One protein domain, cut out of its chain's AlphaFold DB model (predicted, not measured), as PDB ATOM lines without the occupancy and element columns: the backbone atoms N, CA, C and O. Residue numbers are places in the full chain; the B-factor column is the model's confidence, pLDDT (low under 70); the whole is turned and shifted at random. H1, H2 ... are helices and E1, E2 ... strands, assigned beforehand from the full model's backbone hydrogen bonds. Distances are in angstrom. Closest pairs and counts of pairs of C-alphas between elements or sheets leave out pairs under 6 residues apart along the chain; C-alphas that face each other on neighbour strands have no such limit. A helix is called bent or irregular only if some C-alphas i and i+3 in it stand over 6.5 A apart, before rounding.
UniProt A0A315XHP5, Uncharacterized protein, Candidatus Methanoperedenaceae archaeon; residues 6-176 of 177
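What this domain is: This is residues 6 to 176 of the 177 residues of an uncharacterized protein of Candidatus Methanoperedenaceae archaeon (UniProt A0A315XHP5). A bent helix, H5, is gripped near its bend between the side-by-side helices H1b and H3 and, on its other side, H2; a small strand hairpin, E1 and E2, hangs off at one edge. H4 packs on H1a, its residues 121 to 126 sticking out, as does the H5 end from 166. The 171 printed residues run E1 E2 H1 H2 H3 H4 H5, mostly helix, with one antiparallel sheet, E1 - E2. The whole is only just compact, close to loose, with radius of gyration of the C-alphas 18.7 A and spans of 59 by 41 by 34 A.

Where its parts are: E1 is residues 6 to 9, from C-alpha 6 at (495.105, 474.602, 389.310), and E2 19 to 22. By hydrogen bonds H1, 28 to 54, and H5, 138 to 174, were each assigned as one helix, but both are bent: C-alphas 36 and 39 are 6.9 A apart, 154 and 157 6.8 A. Their arms are H1a, 28 to 36, H1b, 39 to 54, 21.7 A, H5a, 138 to 154, 24.3 A, and H5b, 157 to 174, 25.9 A, ending at C-alpha 174 (463.668, 477.934, 423.513). H2 is 67 to 84, 24.9 A; H3 90 to 106, 24.1 A; H4 110 to 132, 33.4 A, only just irregular, with C-alphas 115 and 118 6.6 A apart.

How they stand to each other: In the hairpin, N 9 and O 19 are within hydrogen-bond range, 2.9 A; E1 is apart from the helices. H1a touches H4, closest C-alphas Thr 33 and Met 116, 5.1 A. H1b touches H3, opposite ways at a shallow tilt of 8 degrees, closest C-alphas Pro 39 and Ala 106, 5.0 A. H5b touches H3, about perpendicular at 85 degrees, closest C-alphas Gly 103 and Leu 158, 5.6 A, and H2, closest Thr 78 and Ala 160, 5.3 A. H1b touches H5a, closest Pro 44 and Ala 154, 4.4 A. Every O i to N i+4 pair is within range in H1a, H2, H5a and H5b; H1b has 11 of 12, H3 12 of 13, H4 17 of 19.

The domain as a whole: The C-alphas of Gly 134 and Lys 176, the two farthest apart, are 62.4 A apart. The printed part has no cut; the link H1 to H2 is long, 12 residues. pLDDT is under 70 at 42 residues, among them 6 to 37 and 105 to 112.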
ATOM      1  N   THR A   6     495.609 474.857 390.667       69.94
ATOM      2  CA  THR A   6     495.105 474.602 389.310       69.94
ATOM      3  C   THR A   6     493.733 475.203 389.102       69.94
ATOM      4  O   THR A   6     493.458 475.680 388.006       69.94
ATOM      5  N   ASP A   7     492.919 475.229 390.154       65.00
ATOM      6  CA  ASP A   7     491.617 475.875 390.144       65.00
ATOM      7  C   ASP A   7     491.355 476.562 391.487       65.00
ATOM      8  O   ASP A   7     491.814 476.109 392.539       65.00
ATOM      9  N   PHE A   8     490.663 477.695 391.439       66.88
ATOM     10  CA  PHE A   8     490.296 478.491 392.604       66.88
ATOM     11  C   PHE A   8     488.917 479.092 392.367       66.88
ATOM     12  O   PHE A   8     488.742 479.968 391.517       66.88
ATOM     13  N   SER A   9     487.941 478.660 393.161       64.00
ATOM     14  CA  SER A   9     486.599 479.223 393.152       64.00
ATOM     15  C   SER A   9     486.173 479.616 394.557       64.00
ATOM     16  O   SER A   9     486.217 478.818 395.490       64.00
ATOM     17  N   VAL A  10     485.703 480.856 394.680       63.47
ATOM     18  CA  VAL A  10     485.083 481.406 395.899       63.47
ATOM     19  C   VAL A  10     483.558 481.250 395.859       63.47
ATOM     20  O   VAL A  10     482.853 481.723 396.745       63.47
ATOM     21  N   ILE A  11     483.024 480.631 394.799       65.25
ATOM     22  CA  ILE A  11     481.589 480.403 394.637       65.25
ATOM     23  C   ILE A  11     481.245 479.084 395.342       65.25
ATOM     24  O   ILE A  11     481.831 478.054 394.993       65.25
ATOM     25  N   PRO A  12     480.304 479.089 396.305       56.47
ATOM     26  CA  PRO A  12     479.867 477.877 396.984       56.47
ATOM     27  C   PRO A  12     479.369 476.835 395.983       56.47
ATOM     28  O   PRO A  12     478.546 477.136 395.114       56.47
ATOM     29  N   SER A  13     479.868 475.609 396.108       49.19
ATOM     30  CA  SER A  13     479.549 474.485 395.229       49.19
ATOM     31  C   SER A  13     479.363 473.234 396.085       49.19
ATOM     32  O   SER A  13     480.295 472.791 396.765       49.19
ATOM     33  N   GLY A  14     478.142 472.690 396.087       64.06
ATOM     34  CA  GLY A  14     477.783 471.526 396.903       64.06
ATOM     35  C   GLY A  14     478.017 471.761 398.400       64.06
ATOM     36  O   GLY A  14     477.482 472.710 398.969       64.06
ATOM     37  N   ASP A  15     478.839 470.907 399.019       54.47
ATOM     38  CA  ASP A  15     479.162 470.923 400.458       54.47
ATOM     39  C   ASP A  15     480.348 471.841 400.827       54.47
ATOM     40  O   ASP A  15     480.815 471.825 401.967       54.47
ATOM     41  N   THR A  16     480.873 472.632 399.885       48.78
ATOM     42  CA  THR A  16     482.058 473.478 400.117       48.78
ATOM     43  C   THR A  16     481.739 474.963 399.951       48.78
ATOM     44  O   THR A  16     481.033 475.371 399.028       48.78
ATOM     45  N   LEU A  17     482.286 475.799 400.842       52.59
ATOM     46  CA  LEU A  17     482.151 477.270 400.816       52.59
ATOM     47  C   LEU A  17     483.042 477.943 399.748       52.59
ATOM     48  O   LEU A  17     483.180 479.163 399.723       52.59
ATOM     49  N   GLY A  18     483.650 477.139 398.882       54.78
ATOM     50  CA  GLY A  18     484.702 477.480 397.937       54.78
ATOM     51  C   GLY A  18     485.600 476.257 397.762       54.78
ATOM     52  O   GLY A  18     485.687 475.420 398.662       54.78
ATOM     53  N   HIS A  19     486.243 476.126 396.609       59.78
ATOM     54  CA  HIS A  19     487.123 474.997 396.336       59.78
ATOM     55  C   HIS A  19     488.440 475.492 395.746       59.78
ATOM     56  O   HIS A  19     488.482 476.466 394.988       59.78
ATOM     57  N   VAL A  20     489.519 474.822 396.131       60.09
ATOM     58  CA  VAL A  20     490.848 475.073 395.592       60.09
ATOM     59  C   VAL A  20     491.436 473.722 395.222       60.09
ATOM     60  O   VAL A  20     491.622 472.867 396.088       60.09
ATOM     61  N   GLU A  21     491.681 473.513 393.933       64.56
ATOM     62  CA  GLU A  21     492.382 472.332 393.439       64.56
ATOM     63  C   GLU A  21     493.873 472.622 393.325       64.56
ATOM     64  O   GLU A  21     494.304 473.713 392.938       64.56
ATOM     65  N   TYR A  22     494.676 471.611 393.642       65.44
ATOM     66  CA  TYR A  22     496.124 471.704 393.598       65.44
ATOM     67  C   TYR A  22     496.691 470.503 392.851       65.44
ATOM     68  O   TYR A  22     496.237 469.370 393.023       65.44
ATOM     69  N   THR A  23     497.750 470.719 392.072       62.31
ATOM     70  CA  THR A  23     498.532 469.605 391.523       62.31
ATOM     71  C   THR A  23     499.098 468.751 392.654       62.31
ATOM     72  O   THR A  23     499.632 469.302 393.622       62.31
ATOM     73  N   ASN A  24     499.088 467.430 392.473       59.38
ATOM     74  CA  ASN A  24     499.620 466.483 393.448       59.38
ATOM     75  C   ASN A  24     501.061 466.875 393.866       59.38
ATOM     76  O   ASN A  24     501.923 467.057 392.996       59.38
ATOM     77  N   PRO A  25     501.349 467.048 395.168       60.03
ATOM     78  CA  PRO A  25     502.679 467.422 395.620       60.03
ATOM     79  C   PRO A  25     503.698 466.318 395.315       60.03
ATOM     80  O   PRO A  25     503.366 465.136 395.276       60.03
ATOM     81  N   LYS A  26     504.975 466.702 395.150       61.09
ATOM     82  CA  LYS A  26     506.085 465.774 394.837       61.09
ATOM     83  C   LYS A  26     506.148 464.552 395.758       61.09
ATOM     84  O   LYS A  26     506.567 463.487 395.321       61.09
ATOM     85  N   ILE A  27     505.770 464.733 397.023       66.19
ATOM     86  CA  ILE A  27     505.600 463.660 397.999       66.19
ATOM     87  C   ILE A  27     504.139 463.736 398.458       66.19
ATOM     88  O   ILE A  27     503.840 464.558 399.327       66.19
ATOM     89  N   PRO A  28     503.228 462.945 397.864       62.06
ATOM     90  CA  PRO A  28     501.788 463.103 398.070       62.06
ATOM     91  C   PRO A  28     501.381 462.974 399.540       62.06
ATOM     92  O   PRO A  28     500.503 463.694 399.993       62.06
ATOM     93  N   ILE A  29     502.078 462.135 400.311       63.44
ATOM     94  CA  ILE A  29     501.818 461.949 401.745       63.44
ATOM     95  C   ILE A  29     502.107 463.243 402.522       63.44
ATOM     96  O   ILE A  29     501.219 463.793 403.157       63.44
ATOM     97  N   ILE A  30     503.329 463.776 402.428       64.06
ATOM     98  CA  ILE A  30     503.748 464.952 403.212       64.06
ATOM     99  C   ILE A  30     503.051 466.225 402.720       64.06
ATOM    100  O   ILE A  30     502.619 467.052 403.518       64.06
ATOM    101  N   GLY A  31     502.947 466.395 401.400       61.38
ATOM    102  CA  GLY A  31     502.387 467.607 400.817       61.38
ATOM    103  C   GLY A  31     500.884 467.735 401.043       61.38
ATOM    104  O   GLY A  31     500.436 468.830 401.370       61.38
ATOM    105  N   ASN A  32     500.120 466.641 400.947       66.69
ATOM    106  CA  ASN A  32     498.687 466.691 401.235       66.69
ATOM    107  C   ASN A  32     498.448 466.958 402.723       66.69
ATOM    108  O   ASN A  32     497.655 467.828 403.052       66.69
ATOM    109  N   THR A  33     499.202 466.316 403.623       65.56
ATOM    110  CA  THR A  33     499.105 466.595 405.064       65.56
ATOM    111  C   THR A  33     499.436 468.054 405.398       65.56
ATOM    112  O   THR A  33     498.716 468.678 406.172       65.56
ATOM    113  N   ALA A  34     500.481 468.632 404.798       67.94
ATOM    114  CA  ALA A  34     500.838 470.032 405.026       67.94
ATOM    115  C   ALA A  34     499.753 471.008 404.538       67.94
ATOM    116  O   ALA A  34     499.469 471.992 405.217       67.94
ATOM    117  N   ILE A  35     499.130 470.725 403.388       67.94
ATOM    118  CA  ILE A  35     498.023 471.526 402.849       67.94
ATOM    119  C   ILE A  35     496.797 471.429 403.767       67.94
ATOM    120  O   ILE A  35     496.235 472.462 404.119       67.94
ATOM    121  N   SER A  36     496.437 470.229 404.230       67.56
ATOM    122  CA  SER A  36     495.288 470.014 405.121       67.56
ATOM    123  C   SER A  36     495.468 470.645 406.510       67.56
ATOM    124  O   SER A  36     494.498 471.065 407.135       67.56
ATOM    125  N   ILE A  37     496.707 470.747 407.007       69.62
ATOM    126  CA  ILE A  37     497.020 471.372 408.307       69.62
ATOM    127  C   ILE A  37     497.118 472.903 408.201       69.62
ATOM    128  O   ILE A  37     496.953 473.604 409.202       69.62
ATOM    129  N   ALA A  38     497.367 473.457 407.012       71.50
ATOM    130  CA  ALA A  38     497.619 474.887 406.853       71.50
ATOM    131  C   ALA A  38     496.475 475.786 407.375       71.50
ATOM    132  O   ALA A  38     496.789 476.735 408.094       71.50
ATOM    133  N   PRO A  39     495.177 475.509 407.128       69.44
ATOM    134  CA  PRO A  39     494.084 476.291 407.719       69.44
ATOM    135  C   PRO A  39     493.997 476.149 409.246       69.44
ATOM    136  O   PRO A  39     493.787 477.143 409.942       69.44
ATOM    137  N   LEU A  40     494.239 474.941 409.770       70.62
ATOM    138  CA  LEU A  40     494.226 474.631 411.206       70.62
ATOM    139  C   LEU A  40     495.342 475.332 411.987       70.62
ATOM    140  O   LEU A  40     495.203 475.554 413.181       70.62
ATOM    141  N   MET A  41     496.449 475.684 411.337       74.31
ATOM    142  CA  MET A  41     497.549 476.432 411.958       74.31
ATOM    143  C   MET A  41     497.470 477.929 411.636       74.31
ATOM    144  O   MET A  41     497.651 478.780 412.505       74.31
ATOM    145  N   GLY A  42     497.193 478.262 410.376       75.81
ATOM    146  CA  GLY A  42     497.253 479.620 409.847       75.81
ATOM    147  C   GLY A  42     496.133 480.519 410.356       75.81
ATOM    148  O   GLY A  42     496.409 481.630 410.808       75.81
ATOM    149  N   CYS A  43     494.881 480.053 410.328       78.12
ATOM    150  CA  CYS A  43     493.746 480.854 410.795       78.12
ATOM    151  C   CYS A  43     493.851 481.159 412.302       78.12
ATOM    152  O   CYS A  43     493.743 482.333 412.671       78.12
ATOM    153  N   PRO A  44     494.155 480.174 413.167       77.44
ATOM    154  CA  PRO A  44     494.437 480.421 414.578       77.44
ATOM    155  C   PRO A  44     495.619 481.375 414.829       77.44
ATOM    156  O   PRO A  44     495.509 482.301 415.634       77.44
ATOM    157  N   ALA A  45     496.740 481.218 414.115       79.69
ATOM    158  CA  ALA A  45     497.909 482.087 414.283       79.69
ATOM    159  C   ALA A  45     497.622 483.549 413.895       79.69
ATOM    160  O   ALA A  45     498.018 484.478 414.604       79.69
ATOM    161  N   ILE A  46     496.897 483.766 412.793       83.69
ATOM    162  CA  ILE A  46     496.463 485.101 412.366       83.69
ATOM    163  C   ILE A  46     495.537 485.722 413.417       83.69
ATOM    164  O   ILE A  46     495.676 486.906 413.728       83.69
ATOM    165  N   LEU A  47     494.641 484.935 414.019       83.25
ATOM    166  CA  LEU A  47     493.779 485.417 415.096       83.25
ATOM    167  C   LEU A  47     494.548 485.843 416.336       83.25
ATOM    168  O   LEU A  47     494.215 486.878 416.907       83.25
ATOM    169  N   LEU A  48     495.603 485.128 416.721       83.25
ATOM    170  CA  LEU A  48     496.456 485.560 417.830       83.25
ATOM    171  C   LEU A  48     497.155 486.891 417.535       83.25
ATOM    172  O   LEU A  48     497.209 487.765 418.403       83.25
ATOM    173  N   LEU A  49     497.648 487.084 416.310       84.81
ATOM    174  CA  LEU A  49     498.280 488.343 415.900       84.81
ATOM    175  C   LEU A  49     497.289 489.513 415.905       84.81
ATOM    176  O   LEU A  49     497.610 490.593 416.403       84.81
ATOM    177  N   ILE A  50     496.080 489.292 415.386       85.88
ATOM    178  CA  ILE A  50     495.007 490.292 415.375       85.88
ATOM    179  C   ILE A  50     494.525 490.579 416.799       85.88
ATOM    180  O   ILE A  50     494.358 491.736 417.170       85.88
ATOM    181  N   GLY A  51     494.337 489.553 417.627       84.88
ATOM    182  CA  GLY A  51     493.945 489.722 419.022       84.88
ATOM    183  C   GLY A  51     494.965 490.560 419.783       84.88
ATOM    184  O   GLY A  51     494.594 491.543 420.422       84.88
ATOM    185  N   ARG A  52     496.262 490.283 419.596       83.81
ATOM    186  CA  ARG A  52     497.338 491.085 420.189       83.81
ATOM    187  C   ARG A  52     497.317 492.544 419.723       83.81
ATOM    188  O   ARG A  52     497.524 493.430 420.547       83.81
ATOM    189  N   SER A  53     497.066 492.819 418.441       86.69
ATOM    190  CA  SER A  53     497.000 494.200 417.934       86.69
ATOM    191  C   SER A  53     495.746 494.949 418.403       86.69
ATOM    192  O   SER A  53     495.787 496.163 418.613       86.69
ATOM    193  N   LEU A  54     494.645 494.228 418.635       85.94
ATOM    194  CA  LEU A  54     493.397 494.763 419.176       85.94
ATOM    195  C   LEU A  54     493.394 494.885 420.711       85.94
ATOM    196  O   LEU A  54     492.497 495.530 421.256       85.94
ATOM    197  N   GLY A  55     494.408 494.353 421.399       81.94
ATOM    198  CA  GLY A  55     494.517 494.376 422.862       81.94
ATOM    199  C   GLY A  55     493.694 493.292 423.565       81.94
ATOM    200  O   GLY A  55     493.377 493.429 424.744       81.94
ATOM    201  N   VAL A  56     493.332 492.230 422.844       81.75
ATOM    202  CA  VAL A  56     492.720 491.020 423.398       81.75
ATOM    203  C   VAL A  56     493.823 490.176 424.032       81.75
ATOM    204  O   VAL A  56     494.833 489.878 423.391       81.75
ATOM    205  N   HIS A  57     493.639 489.818 425.299       78.25
ATOM    206  CA  HIS A  57     494.606 489.031 426.055       78.25
ATOM    207  C   HIS A  57     494.302 487.540 425.906       78.25
ATOM    208  O   HIS A  57     493.140 487.133 425.914       78.25
ATOM    209  N   PHE A  58     495.357 486.741 425.773       74.62
ATOM    210  CA  PHE A  58     495.281 485.285 425.749       74.62
ATOM    211  C   PHE A  58     496.152 484.737 426.867       74.62
ATOM    212  O   PHE A  58     497.330 485.094 426.962       74.62
ATOM    213  N   ASP A  59     495.576 483.859 427.678       73.38
ATOM    214  CA  ASP A  59     496.338 483.085 428.641       73.38
ATOM    215  C   ASP A  59     497.023 481.933 427.908       73.38
ATOM    216  O   ASP A  59     496.386 481.170 427.179       73.38
ATOM    217  N   PHE A  60     498.338 481.821 428.083       69.19
ATOM    218  CA  PHE A  60     499.113 480.722 427.524       69.19
ATOM    219  C   PHE A  60     499.160 479.591 428.560       69.19
ATOM    220  O   PHE A  60     499.787 479.768 429.611       69.19
ATOM    221  N   PRO A  61     498.502 478.445 428.310       70.19
ATOM    222  CA  PRO A  61     498.597 477.296 429.180       70.19
ATOM    223  C   PRO A  61     500.020 476.740 429.148       70.19
ATOM    224  O   PRO A  61     500.801 476.971 428.218       70.19
ATOM    225  N   GLN A  62     500.356 475.994 430.195       75.25
ATOM    226  CA  GLN A  62     501.609 475.256 430.223       75.25
ATOM    227  C   GLN A  62     501.587 474.178 429.143       75.25
ATOM    228  O   GLN A  62     500.557 473.566 428.882       75.25
ATOM    229  N   ALA A  63     502.738 473.959 428.517       73.50
ATOM    230  CA  ALA A  63     502.878 472.955 427.482       73.50
ATOM    231  C   ALA A  63     502.695 471.547 428.060       73.50
ATOM    232  O   ALA A  63     503.416 471.163 428.982       73.50
ATOM    233  N   SER A  64     501.759 470.779 427.505       74.31
ATOM    234  CA  SER A  64     501.556 469.373 427.837       74.31
ATOM    235  C   SER A  64     501.348 468.535 426.576       74.31
ATOM    236  O   SER A  64     500.992 469.017 425.503       74.31
ATOM    237  N   PHE A  65     501.609 467.242 426.718       70.75
ATOM    238  CA  PHE A  65     501.266 466.216 425.733       70.75
ATOM    239  C   PHE A  65     500.209 465.242 426.241       70.75
ATOM    240  O   PHE A  65     499.766 464.362 425.504       70.75
ATOM    241  N   ASP A  66     499.812 465.375 427.506       81.44
ATOM    242  CA  ASP A  66     498.709 464.599 428.038       81.44
ATOM    243  C   ASP A  66     497.393 465.151 427.485       81.44
ATOM    244  O   ASP A  66     497.019 466.292 427.752       81.44
ATOM    245  N   ILE A  67     496.678 464.311 426.737       79.75
ATOM    246  CA  ILE A  67     495.416 464.646 426.072       79.75
ATOM    247  C   ILE A  67     494.380 465.159 427.074       79.75
ATOM    248  O   ILE A  67     493.634 466.088 426.760       79.75
ATOM    249  N   LEU A  68     494.313 464.570 428.273       85.44
ATOM    250  CA  LEU A  68     493.354 464.991 429.298       85.44
ATOM    251  C   LEU A  68     493.691 466.388 429.818       85.44
ATOM    252  O   LEU A  68     492.799 467.224 429.962       85.44
ATOM    253  N   THR A  69     494.973 466.642 430.068       84.25
ATOM    254  CA  THR A  69     495.477 467.948 430.493       84.25
ATOM    255  C   THR A  69     495.289 469.010 429.405       84.25
ATOM    256  O   THR A  69     494.716 470.059 429.687       84.25
ATOM    257  N   GLU A  70     495.650 468.726 428.151       82.12
ATOM    258  CA  GLU A  70     495.442 469.638 427.015       82.12
ATOM    259  C   GLU A  70     493.954 469.933 426.778       82.12
ATOM    260  O   GLU A  70     493.569 471.080 426.563       82.12
ATOM    261  N   SER A  71     493.083 468.926 426.896       84.12
ATOM    262  CA  SER A  71     491.630 469.122 426.778       84.12
ATOM    263  C   SER A  71     491.085 470.037 427.875       84.12
ATOM    264  O   SER A  71     490.224 470.876 427.608       84.12
ATOM    265  N   ARG A  72     491.588 469.902 429.111       86.50
ATOM    266  CA  ARG A  72     491.238 470.812 430.212       86.50
ATOM    267  C   ARG A  72     491.735 472.223 429.940       86.50
ATOM    268  O   ARG A  72     490.945 473.147 430.051       86.50
ATOM    269  N   TYR A  73     492.982 472.390 429.503       86.69
ATOM    270  CA  TYR A  73     493.521 473.702 429.135       86.69
ATOM    271  C   TYR A  73     492.736 474.374 428.013       86.69
ATOM    272  O   TYR A  73     492.484 475.575 428.082       86.69
ATOM    273  N   LEU A  74     492.292 473.610 427.016       86.00
ATOM    274  CA  LEU A  74     491.420 474.118 425.964       86.00
ATOM    275  C   LEU A  74     490.077 474.591 426.520       86.00
ATOM    276  O   LEU A  74     489.633 475.681 426.169       86.00
ATOM    277  N   LEU A  75     489.430 473.807 427.386       87.44
ATOM    278  CA  LEU A  75     488.145 474.179 427.985       87.44
ATOM    279  C   LEU A  75     488.272 475.384 428.920       87.44
ATOM    280  O   LEU A  75     487.551 476.365 428.744       87.44
ATOM    281  N   ASP A  76     489.202 475.334 429.870       88.56
ATOM    282  CA  ASP A  76     489.435 476.397 430.847       88.56
ATOM    283  C   ASP A  76     489.877 477.683 430.151       88.56
ATOM    284  O   ASP A  76     489.348 478.757 430.431       88.56
ATOM    285  N   GLY A  77     490.781 477.574 429.175       87.19
ATOM    286  CA  GLY A  77     491.218 478.694 428.351       87.19
ATOM    287  C   GLY A  77     490.081 479.278 427.513       87.19
ATOM    288  O   GLY A  77     489.956 480.495 427.414       87.19
ATOM    289  N   THR A  78     489.196 478.438 426.971       88.62
ATOM    290  CA  THR A  78     487.996 478.889 426.245       88.62
ATOM    291  C   THR A  78     487.029 479.635 427.156       88.62
ATOM    292  O   THR A  78     486.527 480.695 426.783       88.62
ATOM    293  N   LEU A  79     486.775 479.121 428.358       87.69
ATOM    294  CA  LEU A  79     485.902 479.777 429.328       87.69
ATOM    295  C   LEU A  79     486.508 481.086 429.838       87.69
ATOM    296  O   LEU A  79     485.809 482.098 429.821       87.69
ATOM    297  N   SER A  80     487.790 481.083 430.220       87.44
ATOM    298  CA  SER A  80     488.542 482.279 430.634       87.44
ATOM    299  C   SER A  80     488.514 483.344 429.543       87.44
ATOM    300  O   SER A  80     488.234 484.510 429.807       87.44
ATOM    301  N   PHE A  81     488.703 482.935 428.288       88.69
ATOM    302  CA  PHE A  81     488.615 483.832 427.150       88.69
ATOM    303  C   PHE A  81     487.233 484.482 427.050       88.69
ATOM    304  O   PHE A  81     487.143 485.703 427.019       88.69
ATOM    305  N   ILE A  82     486.150 483.695 427.056       88.44
ATOM    306  CA  ILE A  82     484.779 484.224 426.956       88.44
ATOM    307  C   ILE A  82     484.465 485.186 428.109       88.44
ATOM    308  O   ILE A  82     483.855 486.232 427.879       88.44
ATOM    309  N   THR A  83     484.836 484.850 429.344       88.06
ATOM    310  CA  THR A  83     484.519 485.680 430.516       88.06
ATOM    311  C   THR A  83     485.436 486.894 430.656       88.06
ATOM    312  O   THR A  83     485.009 487.903 431.210       88.06
ATOM    313  N   GLY A  84     486.659 486.822 430.130       86.06
ATOM    314  CA  GLY A  84     487.650 487.898 430.143       86.06
ATOM    315  C   GLY A  84     487.486 488.938 429.030       86.06
ATOM    316  O   GLY A  84     488.176 489.958 429.048       86.06
ATOM    317  N   LEU A  85     486.592 488.715 428.062       88.00
ATOM    318  CA  LEU A  85     486.302 489.697 427.017       88.00
ATOM    319  C   LEU A  85     485.619 490.948 427.589       88.00
ATOM    320  O   LEU A  85     484.593 490.875 428.264       88.00
ATOM    321  N   ASP A  86     486.134 492.121 427.222       89.50
ATOM    322  CA  ASP A  86     485.458 493.392 427.477       89.50
ATOM    323  C   ASP A  86     484.364 493.622 426.425       89.50
ATOM    324  O   ASP A  86     484.609 494.148 425.333       89.50
ATOM    325  N   TYR A  87     483.140 493.214 426.754       87.38
ATOM    326  CA  TYR A  87     481.970 493.384 425.891       87.38
ATOM    327  C   TYR A  87     481.553 494.850 425.700       87.38
ATOM    328  O   TYR A  87     480.753 495.130 424.817       87.38
ATOM    329  N   MET A  88     482.086 495.802 426.470       91.38
ATOM    330  CA  MET A  88     481.793 497.226 426.263       91.38
ATOM    331  C   MET A  88     482.707 497.860 425.206       91.38
ATOM    332  O   MET A  88     482.468 498.987 424.768       91.38
ATOM    333  N   ASN A  89     483.741 497.144 424.757       91.12
ATOM    334  CA  ASN A  89     484.723 497.639 423.804       91.12
ATOM    335  C   ASN A  89     484.410 497.201 422.366       91.12
ATOM    336  O   ASN A  89     484.321 496.016 422.054       91.12
ATOM    337  N   TRP A  90     484.333 498.161 421.438       90.12
ATOM    338  CA  TRP A  90     484.092 497.891 420.012       90.12
ATOM    339  C   TRP A  90     485.149 496.968 419.375       90.12
ATOM    340  O   TRP A  90     484.826 496.192 418.474       90.12
ATOM    341  N   LYS A  91     486.400 497.003 419.864       92.00
ATOM    342  CA  LYS A  91     487.490 496.139 419.379       92.00
ATOM    343  C   LYS A  91     487.192 494.657 419.602       92.00
ATOM    344  O   LYS A  91     487.535 493.841 418.747       92.00
ATOM    345  N   THR A  92     486.504 494.322 420.693       89.69
ATOM    346  CA  THR A  92     486.052 492.959 420.998       89.69
ATOM    347  C   THR A  92     485.126 492.437 419.906       89.69
ATOM    348  O   THR A  92     485.300 491.322 419.426       89.69
ATOM    349  N   TYR A  93     484.190 493.257 419.432       88.62
ATOM    350  CA  TYR A  93     483.258 492.851 418.379       88.62
ATOM    351  C   TYR A  93     483.938 492.663 417.022       88.62
ATOM    352  O   TYR A  93     483.593 491.734 416.295       88.62
ATOM    353  N   ILE A  94     484.939 493.489 416.695       89.69
ATOM    354  CA  ILE A  94     485.763 493.279 415.495       89.69
ATOM    355  C   ILE A  94     486.539 491.975 415.595       89.69
ATOM    356  O   ILE A  94     486.554 491.199 414.639       89.69
ATOM    357  N   PHE A  95     487.155 491.716 416.748       90.56
ATOM    358  CA  PHE A  95     487.861 490.467 416.982       90.56
ATOM    359  C   PHE A  95     486.928 489.261 416.812       90.56
ATOM    360  O   PHE A  95     487.242 488.346 416.055       90.56
ATOM    361  N   LEU A  96     485.755 489.286 417.453       88.62
ATOM    362  CA  LEU A  96     484.762 488.214 417.365       88.62
ATOM    363  C   LEU A  96     484.257 488.009 415.932       88.62
ATOM    364  O   LEU A  96     484.106 486.871 415.495       88.62
ATOM    365  N   TYR A  97     484.042 489.086 415.175       87.56
ATOM    366  CA  TYR A  97     483.672 488.994 413.765       87.56
ATOM    367  C   TYR A  97     484.757 488.294 412.934       87.56
ATOM    368  O   TYR A  97     484.460 487.373 412.173       87.56
ATOM    369  N   LEU A  98     486.022 488.690 413.104       87.50
ATOM    370  CA  LEU A  98     487.146 488.091 412.382       87.50
ATOM    371  C   LEU A  98     487.359 486.630 412.773       87.50
ATOM    372  O   LEU A  98     487.621 485.800 411.909       87.50
ATOM    373  N   ALA A  99     487.205 486.298 414.050       86.56
ATOM    374  CA  ALA A  99     487.326 484.932 414.530       86.56
ATOM    375  C   ALA A  99     486.159 484.041 414.073       86.56
ATOM    376  O   ALA A  99     486.384 482.872 413.771       86.56
ATOM    377  N   LEU A 100     484.954 484.588 413.882       83.81
ATOM    378  CA  LEU A 100     483.853 483.883 413.219       83.81
ATOM    379  C   LEU A 100     484.162 483.641 411.733       83.81
ATOM    380  O   LEU A 100     484.003 482.523 411.245       83.81
ATOM    381  N   ALA A 101     484.623 484.672 411.021       83.50
ATOM    382  CA  ALA A 101     484.934 484.594 409.595       83.50
ATOM    383  C   ALA A 101     486.084 483.614 409.306       83.50
ATOM    384  O   ALA A 101     485.979 482.773 408.415       83.50
ATOM    385  N   LEU A 102     487.161 483.685 410.090       81.69
ATOM    386  CA  LEU A 102     488.305 482.783 409.976       81.69
ATOM    387  C   LEU A 102     487.975 481.381 410.491       81.69
ATOM    388  O   LEU A 102     488.405 480.410 409.882       81.69
ATOM    389  N   GLY A 103     487.171 481.252 411.549       76.94
ATOM    390  CA  GLY A 103     486.712 479.959 412.057       76.94
ATOM    391  C   GLY A 103     485.885 479.173 411.046       76.94
ATOM    392  O   GLY A 103     486.071 477.967 410.908       76.94
ATOM    393  N   ALA A 104     485.034 479.859 410.279       72.25
ATOM    394  CA  ALA A 104     484.279 479.239 409.192       72.25
ATOM    395  C   ALA A 104     485.186 478.695 408.072       72.25
ATOM    396  O   ALA A 104     484.847 477.688 407.458       72.25
ATOM    397  N   GLY A 105     486.336 479.332 407.825       68.00
ATOM    398  CA  GLY A 105     487.338 478.870 406.857       68.00
ATOM    399  C   GLY A 105     488.359 477.871 407.415       68.00
ATOM    400  O   GLY A 105     489.015 477.179 406.644       68.00
ATOM    401  N   ALA A 106     488.500 477.789 408.741       67.88
ATOM    402  CA  ALA A 106     489.446 476.906 409.423       67.88
ATOM    403  C   ALA A 106     488.871 475.516 409.730       67.88
ATOM    404  O   ALA A 106     489.621 474.627 410.128       67.88
ATOM    405  N   ALA A 107     487.553 475.335 409.596       67.06
ATOM    406  CA  ALA A 107     486.893 474.067 409.872       67.06
ATOM    407  C   ALA A 107     487.414 472.987 408.906       67.06
ATOM    408  O   ALA A 107     487.158 473.081 407.703       67.06
ATOM    409  N   PRO A 108     488.136 471.962 409.400       62.66
ATOM    410  CA  PRO A 108     488.671 470.926 408.533       62.66
ATOM    411  C   PRO A 108     487.513 470.133 407.924       62.66
ATOM    412  O   PRO A 108     486.574 469.734 408.623       62.66
ATOM    413  N   SER A 109     487.568 469.886 406.617       66.62
ATOM    414  CA  SER A 109     486.603 469.012 405.958       66.62
ATOM    415  C   SER A 109     486.826 467.555 406.381       66.62
ATOM    416  O   SER A 109     487.894 467.169 406.864       66.62
ATOM    417  N   LYS A 110     485.825 466.690 406.169       66.44
ATOM    418  CA  LYS A 110     485.978 465.241 406.420       66.44
ATOM    419  C   LYS A 110     487.166 464.654 405.646       66.44
ATOM    420  O   LYS A 110     487.861 463.779 406.156       66.44
ATOM    421  N   THR A 111     487.406 465.157 404.439       66.06
ATOM    422  CA  THR A 111     488.523 464.757 403.582       66.06
ATOM    423  C   THR A 111     489.869 465.167 404.183       66.06
ATOM    424  O   THR A 111     490.812 464.376 404.162       66.06
ATOM    425  N   ASP A 112     489.953 466.349 404.799       65.94
ATOM    426  CA  ASP A 112     491.178 466.843 405.444       65.94
ATOM    427  C   ASP A 112     491.570 465.978 406.647       65.94
ATOM    428  O   ASP A 112     492.736 465.630 406.818       65.94
ATOM    429  N   ILE A 113     490.585 465.535 407.434       70.88
ATOM    430  CA  ILE A 113     490.810 464.646 408.584       70.88
ATOM    431  C   ILE A 113     491.327 463.277 408.127       70.88
ATOM    432  O   ILE A 113     492.316 462.767 408.656       70.88
ATOM    433  N   ILE A 114     490.675 462.676 407.126       73.38
ATOM    434  CA  ILE A 114     491.049 461.347 406.620       73.38
ATOM    435  C   ILE A 114     492.451 461.377 406.001       73.38
ATOM    436  O   ILE A 114     493.221 460.436 406.175       73.38
ATOM    437  N   THR A 115     492.806 462.460 405.307       71.75
ATOM    438  CA  THR A 115     494.129 462.617 404.680       71.75
ATOM    439  C   THR A 115     495.235 462.977 405.677       71.75
ATOM    440  O   THR A 115     496.397 462.645 405.437       71.75
ATOM    441  N   MET A 116     494.903 463.590 406.817       71.56
ATOM    442  CA  MET A 116     495.852 463.864 407.902       71.56
ATOM    443  C   MET A 116     496.221 462.601 408.699       71.56
ATOM    444  O   MET A 116     497.358 462.474 409.162       71.56
ATOM    445  N   LEU A 117     495.290 461.651 408.841       76.25
ATOM    446  CA  LEU A 117     495.441 460.496 409.730       76.25
ATOM    447  C   LEU A 117     496.677 459.615 409.433       76.25
ATOM    448  O   LEU A 117     497.405 459.303 410.378       76.25
ATOM    449  N   PRO A 118     496.998 459.254 408.173       74.56
ATOM    450  CA  PRO A 118     498.217 458.501 407.872       74.56
ATOM    451  C   PRO A 118     499.494 459.250 408.271       74.56
ATOM    452  O   PRO A 118     500.428 458.639 408.784       74.56
ATOM    453  N   GLY A 119     499.526 460.574 408.077       71.38
ATOM    454  CA  GLY A 119     500.655 461.412 408.483       71.38
ATOM    455  C   GLY A 119     500.861 461.396 409.997       71.38
ATOM    456  O   GLY A 119     501.989 461.232 410.462       71.38
ATOM    457  N   LEU A 120     499.770 461.474 410.765       75.56
ATOM    458  CA  LEU A 120     499.811 461.384 412.224       75.56
ATOM    459  C   LEU A 120     500.354 460.025 412.694       75.56
ATOM    460  O   LEU A 120     501.218 459.982 413.563       75.56
ATOM    461  N   ILE A 121     499.907 458.924 412.080       79.19
ATOM    462  CA  ILE A 121     500.386 457.570 412.403       79.19
ATOM    463  C   ILE A 121     501.896 457.452 412.165       79.19
ATOM    464  O   ILE A 121     502.608 456.922 413.017       79.19
ATOM    465  N   VAL A 122     502.397 457.967 411.037       80.12
ATOM    466  CA  VAL A 122     503.834 457.939 410.715       80.12
ATOM    467  C   VAL A 122     504.645 458.736 411.738       80.12
ATOM    468  O   VAL A 122     505.681 458.253 412.189       80.12
ATOM    469  N   ILE A 123     504.174 459.921 412.137       78.56
ATOM    470  CA  ILE A 123     504.848 460.754 413.144       78.56
ATOM    471  C   ILE A 123     504.896 460.028 414.493       78.56
ATOM    472  O   ILE A 123     505.969 459.909 415.080       78.56
ATOM    473  N   THR A 124     503.771 459.481 414.959       78.69
ATOM    474  CA  THR A 124     503.708 458.742 416.228       78.69
ATOM    475  C   THR A 124     504.612 457.511 416.212       78.69
ATOM    476  O   THR A 124     505.350 457.277 417.168       78.69
ATOM    477  N   ALA A 125     504.612 456.746 415.117       82.38
ATOM    478  CA  ALA A 125     505.479 455.580 414.964       82.38
ATOM    479  C   ALA A 125     506.967 455.963 414.959       82.38
ATOM    480  O   ALA A 125     507.779 455.266 415.564       82.38
ATOM    481  N   ALA A 126     507.330 457.078 414.318       83.12
ATOM    482  CA  ALA A 126     508.700 457.578 414.309       83.12
ATOM    483  C   ALA A 126     509.161 458.011 415.708       83.12
ATOM    484  O   ALA A 126     510.266 457.658 416.112       83.12
ATOM    485  N   ILE A 127     508.311 458.717 416.463       79.75
ATOM    486  CA  ILE A 127     508.602 459.105 417.852       79.75
ATOM    487  C   ILE A 127     508.811 457.854 418.713       79.75
ATOM    488  O   ILE A 127     509.816 457.756 419.410       79.75
ATOM    489  N   PHE A 128     507.921 456.866 418.609       82.00
ATOM    490  CA  PHE A 128     508.045 455.616 419.361       82.00
ATOM    491  C   PHE A 128     509.316 454.833 418.999       82.00
ATOM    492  O   PHE A 128     509.992 454.302 419.874       82.00
ATOM    493  N   ALA A 129     509.676 454.777 417.714       84.81
ATOM    494  CA  ALA A 129     510.895 454.109 417.271       84.81
ATOM    495  C   ALA A 129     512.156 454.804 417.805       84.81
ATOM    496  O   ALA A 129     513.067 454.139 418.287       84.81
ATOM    497  N   LEU A 130     512.212 456.135 417.741       84.38
ATOM    498  CA  LEU A 130     513.340 456.912 418.255       84.38
ATOM    499  C   LEU A 130     513.516 456.725 419.776       84.38
ATOM    500  O   LEU A 130     514.650 456.595 420.233       84.38
ATOM    501  N   ASP A 131     512.413 456.638 420.532       82.56
ATOM    502  CA  ASP A 131     512.428 456.348 421.972       82.56
ATOM    503  C   ASP A 131     512.937 454.923 422.239       82.56
ATOM    504  O   ASP A 131     513.849 454.713 423.037       82.56
ATOM    505  N   TYR A 132     512.448 453.946 421.466       85.31
ATOM    506  CA  TYR A 132     512.909 452.557 421.527       85.31
ATOM    507  C   TYR A 132     514.421 452.409 421.275       85.31
ATOM    508  O   TYR A 132     515.075 451.575 421.900       85.31
ATOM    509  N   PHE A 133     514.996 453.223 420.382       90.56
ATOM    510  CA  PHE A 133     516.436 453.229 420.096       90.56
ATOM    511  C   PHE A 133     517.269 454.073 421.077       90.56
ATOM    512  O   PHE A 133     518.483 454.181 420.895       90.56
ATOM    513  N   GLY A 134     516.658 454.645 422.120       84.38
ATOM    514  CA  GLY A 134     517.357 455.400 423.162       84.38
ATOM    515  C   GLY A 134     517.895 456.753 422.695       84.38
ATOM    516  O   GLY A 134     518.882 457.242 423.245       84.38
ATOM    517  N   VAL A 135     517.289 457.348 421.663       85.25
ATOM    518  CA  VAL A 135     517.612 458.716 421.240       85.25
ATOM    519  C   VAL A 135     517.112 459.682 422.309       85.25
ATOM    520  O   VAL A 135     515.980 459.560 422.763       85.25
ATOM    521  N   ASP A 136     517.941 460.652 422.704       83.44
ATOM    522  CA  ASP A 136     517.521 461.690 423.648       83.44
ATOM    523  C   ASP A 136     516.335 462.486 423.080       83.44
ATOM    524  O   ASP A 136     516.441 463.194 422.072       83.44
ATOM    525  N   MET A 137     515.192 462.336 423.745       80.19
ATOM    526  CA  MET A 137     513.923 462.931 423.357       80.19
ATOM    527  C   MET A 137     513.648 464.278 424.013       80.19
ATOM    528  O   MET A 137     512.629 464.894 423.702       80.19
ATOM    529  N   GLN A 138     514.527 464.775 424.883       82.31
ATOM    530  CA  GLN A 138     514.244 465.982 425.654       82.31
ATOM    531  C   GLN A 138     514.047 467.209 424.749       82.31
ATOM    532  O   GLN A 138     513.042 467.910 424.853       82.31
ATOM    533  N   TYR A 139     514.953 467.427 423.793       79.50
ATOM    534  CA  TYR A 139     514.840 468.538 422.845       79.50
ATOM    535  C   TYR A 139     513.598 468.463 421.932       79.50
ATOM    536  O   TYR A 139     512.857 469.447 421.866       79.50
ATOM    537  N   PRO A 140     513.316 467.352 421.215       78.69
ATOM    538  CA  PRO A 140     512.109 467.273 420.396       78.69
ATOM    539  C   PRO A 140     510.834 467.377 421.242       78.69
ATOM    540  O   PRO A 140     509.899 468.054 420.819       78.69
ATOM    541  N   TYR A 141     510.804 466.800 422.447       79.69
ATOM    542  CA  TYR A 141     509.683 466.941 423.375       79.69
ATOM    543  C   TYR A 141     509.413 468.410 423.734       79.69
ATOM    544  O   TYR A 141     508.275 468.868 423.640       79.69
ATOM    545  N   ASP A 142     510.445 469.190 424.058       78.44
ATOM    546  CA  ASP A 142     510.301 470.623 424.348       78.44
ATOM    547  C   ASP A 142     509.777 471.421 423.144       78.44
ATOM    548  O   ASP A 142     508.955 472.327 423.291       78.44
ATOM    549  N   VAL A 143     510.231 471.093 421.932       78.56
ATOM    550  CA  VAL A 143     509.774 471.761 420.704       78.56
ATOM    551  C   VAL A 143     508.307 471.443 420.424       78.56
ATOM    552  O   VAL A 143     507.508 472.350 420.179       78.56
ATOM    553  N   PHE A 144     507.937 470.167 420.463       76.81
ATOM    554  CA  PHE A 144     506.578 469.738 420.167       76.81
ATOM    555  C   PHE A 144     505.581 470.141 421.261       76.81
ATOM    556  O   PHE A 144     504.456 470.504 420.930       76.81
ATOM    557  N   SER A 145     505.978 470.150 422.535       76.31
ATOM    558  CA  SER A 145     505.110 470.592 423.633       76.31
ATOM    559  C   SER A 145     504.778 472.085 423.503       76.31
ATOM    560  O   SER A 145     503.618 472.482 423.620       76.31
ATOM    561  N   ARG A 146     505.758 472.928 423.149       78.19
ATOM    562  CA  ARG A 146     505.529 474.353 422.839       78.19
ATOM    563  C   ARG A 146     504.641 474.549 421.617       78.19
ATOM    564  O   ARG A 146     503.827 475.470 421.598       78.19
ATOM    565  N   LEU A 147     504.799 473.701 420.603       76.38
ATOM    566  CA  LEU A 147     503.950 473.722 419.417       76.38
ATOM    567  C   LEU A 147     502.504 473.342 419.771       76.38
ATOM    568  O   LEU A 147     501.589 474.041 419.347       76.38
ATOM    569  N   SER A 148     502.312 472.313 420.603       77.50
ATOM    570  CA  SER A 148     501.006 471.923 421.152       77.50
ATOM    571  C   SER A 148     500.355 473.085 421.897       77.50
ATOM    572  O   SER A 148     499.262 473.505 421.530       77.50
ATOM    573  N   ALA A 149     501.069 473.701 422.845       77.00
ATOM    574  CA  ALA A 149     500.570 474.860 423.588       77.00
ATOM    575  C   ALA A 149     500.181 476.027 422.664       77.00
ATOM    576  O   ALA A 149     499.136 476.653 422.844       77.00
ATOM    577  N   GLY A 150     501.004 476.306 421.646       75.81
ATOM    578  CA  GLY A 150     500.728 477.339 420.651       75.81
ATOM    579  C   GLY A 150     499.447 477.066 419.863       75.81
ATOM    580  O   GLY A 150     498.623 477.969 419.719       75.81
ATOM    581  N   ILE A 151     499.250 475.828 419.403       76.12
ATOM    582  CA  ILE A 151     498.025 475.402 418.711       76.12
ATOM    583  C   ILE A 151     496.823 475.511 419.651       76.12
ATOM    584  O   ILE A 151     495.799 476.069 419.258       76.12
ATOM    585  N   SER A 152     496.951 475.048 420.894       79.75
ATOM    586  CA  SER A 152     495.878 475.088 421.888       79.75
ATOM    587  C   SER A 152     495.397 476.520 422.142       79.75
ATOM    588  O   SER A 152     494.201 476.797 422.056       79.75
ATOM    589  N   VAL A 153     496.317 477.472 422.331       79.81
ATOM    590  CA  VAL A 153     495.983 478.901 422.502       79.81
ATOM    591  C   VAL A 153     495.315 479.482 421.271       79.81
ATOM    592  O   VAL A 153     494.364 480.255 421.364       79.81
ATOM    593  N   ALA A 154     495.796 479.098 420.098       78.12
ATOM    594  CA  ALA A 154     495.263 479.589 418.848       78.12
ATOM    595  C   ALA A 154     493.836 479.046 418.583       78.12
ATOM    596  O   ALA A 154     493.023 479.718 417.944       78.12
ATOM    597  N   MET A 155     493.506 477.858 419.103       81.12
ATOM    598  CA  MET A 155     492.184 477.235 418.987       81.12
ATOM    599  C   MET A 155     491.130 477.814 419.941       81.12
ATOM    600  O   MET A 155     489.940 477.779 419.614       81.12
ATOM    601  N   ILE A 156     491.538 478.379 421.082       86.62
ATOM    602  CA  ILE A 156     490.644 478.961 422.101       86.62
ATOM    603  C   ILE A 156     489.611 479.949 421.513       86.62
ATOM    604  O   ILE A 156     488.417 479.765 421.758       86.62
ATOM    605  N   PRO A 157     489.985 480.955 420.694       84.38
ATOM    606  CA  PRO A 157     489.028 481.905 420.118       84.38
ATOM    607  C   PRO A 157     487.981 481.247 419.218       84.38
ATOM    608  O   PRO A 157     486.818 481.650 419.201       84.38
ATOM    609  N   LEU A 158     488.392 480.225 418.464       85.62
ATOM    610  CA  LEU A 158     487.513 479.506 417.545       85.62
ATOM    611  C   LEU A 158     486.507 478.640 418.308       85.62
ATOM    612  O   LEU A 158     485.313 478.636 417.992       85.62
ATOM    613  N   LEU A 159     486.975 477.949 419.351       86.06
ATOM    614  CA  LEU A 159     486.119 477.192 420.264       86.06
ATOM    615  C   LEU A 159     485.142 478.117 420.994       86.06
ATOM    616  O   LEU A 159     483.946 477.828 421.038       86.06
ATOM    617  N   ALA A 160     485.617 479.264 421.481       85.25
ATOM    618  CA  ALA A 160     484.798 480.244 422.182       85.25
ATOM    619  C   ALA A 160     483.623 480.726 421.331       85.25
ATOM    620  O   ALA A 160     482.476 480.738 421.778       85.25
ATOM    621  N   ILE A 161     483.888 481.061 420.070       85.62
ATOM    622  CA  ILE A 161     482.846 481.496 419.139       85.62
ATOM    623  C   ILE A 161     481.874 480.374 418.817       85.62
ATOM    624  O   ILE A 161     480.668 480.609 418.763       85.62
ATOM    625  N   THR A 162     482.375 479.154 418.646       85.62
ATOM    626  CA  THR A 162     481.521 477.984 418.418       85.62
ATOM    627  C   THR A 162     480.533 477.799 419.573       85.62
ATOM    628  O   THR A 162     479.336 477.620 419.335       85.62
ATOM    629  N   ILE A 163     481.005 477.925 420.819       86.81
ATOM    630  CA  ILE A 163     480.163 477.860 422.020       86.81
ATOM    631  C   ILE A 163     479.156 479.016 422.045       86.81
ATOM    632  O   ILE A 163     477.961 478.765 422.203       86.81
ATOM    633  N   LEU A 164     479.596 480.260 421.829       86.75
ATOM    634  CA  LEU A 164     478.717 481.437 421.818       86.75
ATOM    635  C   LEU A 164     477.592 481.304 420.782       86.75
ATOM    636  O   LEU A 164     476.421 481.518 421.097       86.75
ATOM    637  N   VAL A 165     477.918 480.892 419.555       86.06
ATOM    638  CA  VAL A 165     476.929 480.660 418.492       86.06
ATOM    639  C   VAL A 165     475.974 479.526 418.868       86.06
ATOM    640  O   VAL A 165     474.766 479.646 418.652       86.06
ATOM    641  N   GLY A 166     476.486 478.437 419.449       86.81
ATOM    642  CA  GLY A 166     475.673 477.328 419.950       86.81
ATOM    643  C   GLY A 166     474.668 477.772 421.014       86.81
ATOM    644  O   GLY A 166     473.480 477.461 420.907       86.81
ATOM    645  N   MET A 167     475.113 478.571 421.987       88.50
ATOM    646  CA  MET A 167     474.256 479.143 423.031       88.50
ATOM    647  C   MET A 167     473.169 480.051 422.447       88.50
ATOM    648  O   MET A 167     471.998 479.915 422.802       88.50
ATOM    649  N   LEU A 168     473.520 480.934 421.508       87.75
ATOM    650  CA  LEU A 168     472.555 481.818 420.846       87.75
ATOM    651  C   LEU A 168     471.481 481.031 420.086       87.75
ATOM    652  O   LEU A 168     470.296 481.362 420.170       87.75
ATOM    653  N   LYS A 169     471.873 479.963 419.379       88.12
ATOM    654  CA  LYS A 169     470.925 479.070 418.697       88.12
ATOM    655  C   LYS A 169     469.982 478.388 419.686       88.12
ATOM    656  O   LYS A 169     468.780 478.362 419.436       88.12
ATOM    657  N   LEU A 170     470.500 477.878 420.803       89.56
ATOM    658  CA  LEU A 170     469.692 477.226 421.836       89.56
ATOM    659  C   LEU A 170     468.638 478.183 422.412       89.56
ATOM    660  O   LEU A 170     467.459 477.841 422.462       89.56
ATOM    661  N   ILE A 171     469.042 479.404 422.773       91.00
ATOM    662  CA  ILE A 171     468.129 480.440 423.283       91.00
ATOM    663  C   ILE A 171     467.045 480.767 422.247       91.00
ATOM    664  O   ILE A 171     465.871 480.894 422.591       91.00
ATOM    665  N   ALA A 172     467.414 480.879 420.969       89.12
ATOM    666  CA  ALA A 172     466.463 481.162 419.898       89.12
ATOM    667  C   ALA A 172     465.425 480.043 419.703       89.12
ATOM    668  O   ALA A 172     464.279 480.342 419.370       89.12
ATOM    669  N   VAL A 173     465.805 478.778 419.911       91.00
ATOM    670  CA  VAL A 173     464.880 477.633 419.874       91.00
ATOM    671  C   VAL A 173     463.934 477.671 421.071       91.00
ATOM    672  O   VAL A 173     462.725 477.599 420.882       91.00
ATOM    673  N   LEU A 174     464.465 477.869 422.282       88.88
ATOM    674  CA  LEU A 174     463.668 477.934 423.513       88.88
ATOM    675  C   LEU A 174     462.679 479.105 423.530       88.88
ATOM    676  O   LEU A 174     461.645 479.015 424.173       88.88
ATOM    677  N   ARG A 175     462.970 480.203 422.825       81.56
ATOM    678  CA  ARG A 175     462.053 481.348 422.705       81.56
ATOM    679  C   ARG A 175     460.903 481.109 421.713       81.56
ATOM    680  O   ARG A 175     459.949 481.881 421.704       81.56
ATOM    681  N   LYS A 176     461.024 480.112 420.832       76.50
ATOM    682  CA  LYS A 176     460.026 479.789 419.799       76.50
ATOM    683  C   LYS A 176     459.099 478.626 420.176       76.50
ATOM    684  O   LYS A 176     458.114 478.441 419.465       76.50
TER     685      LYS A 176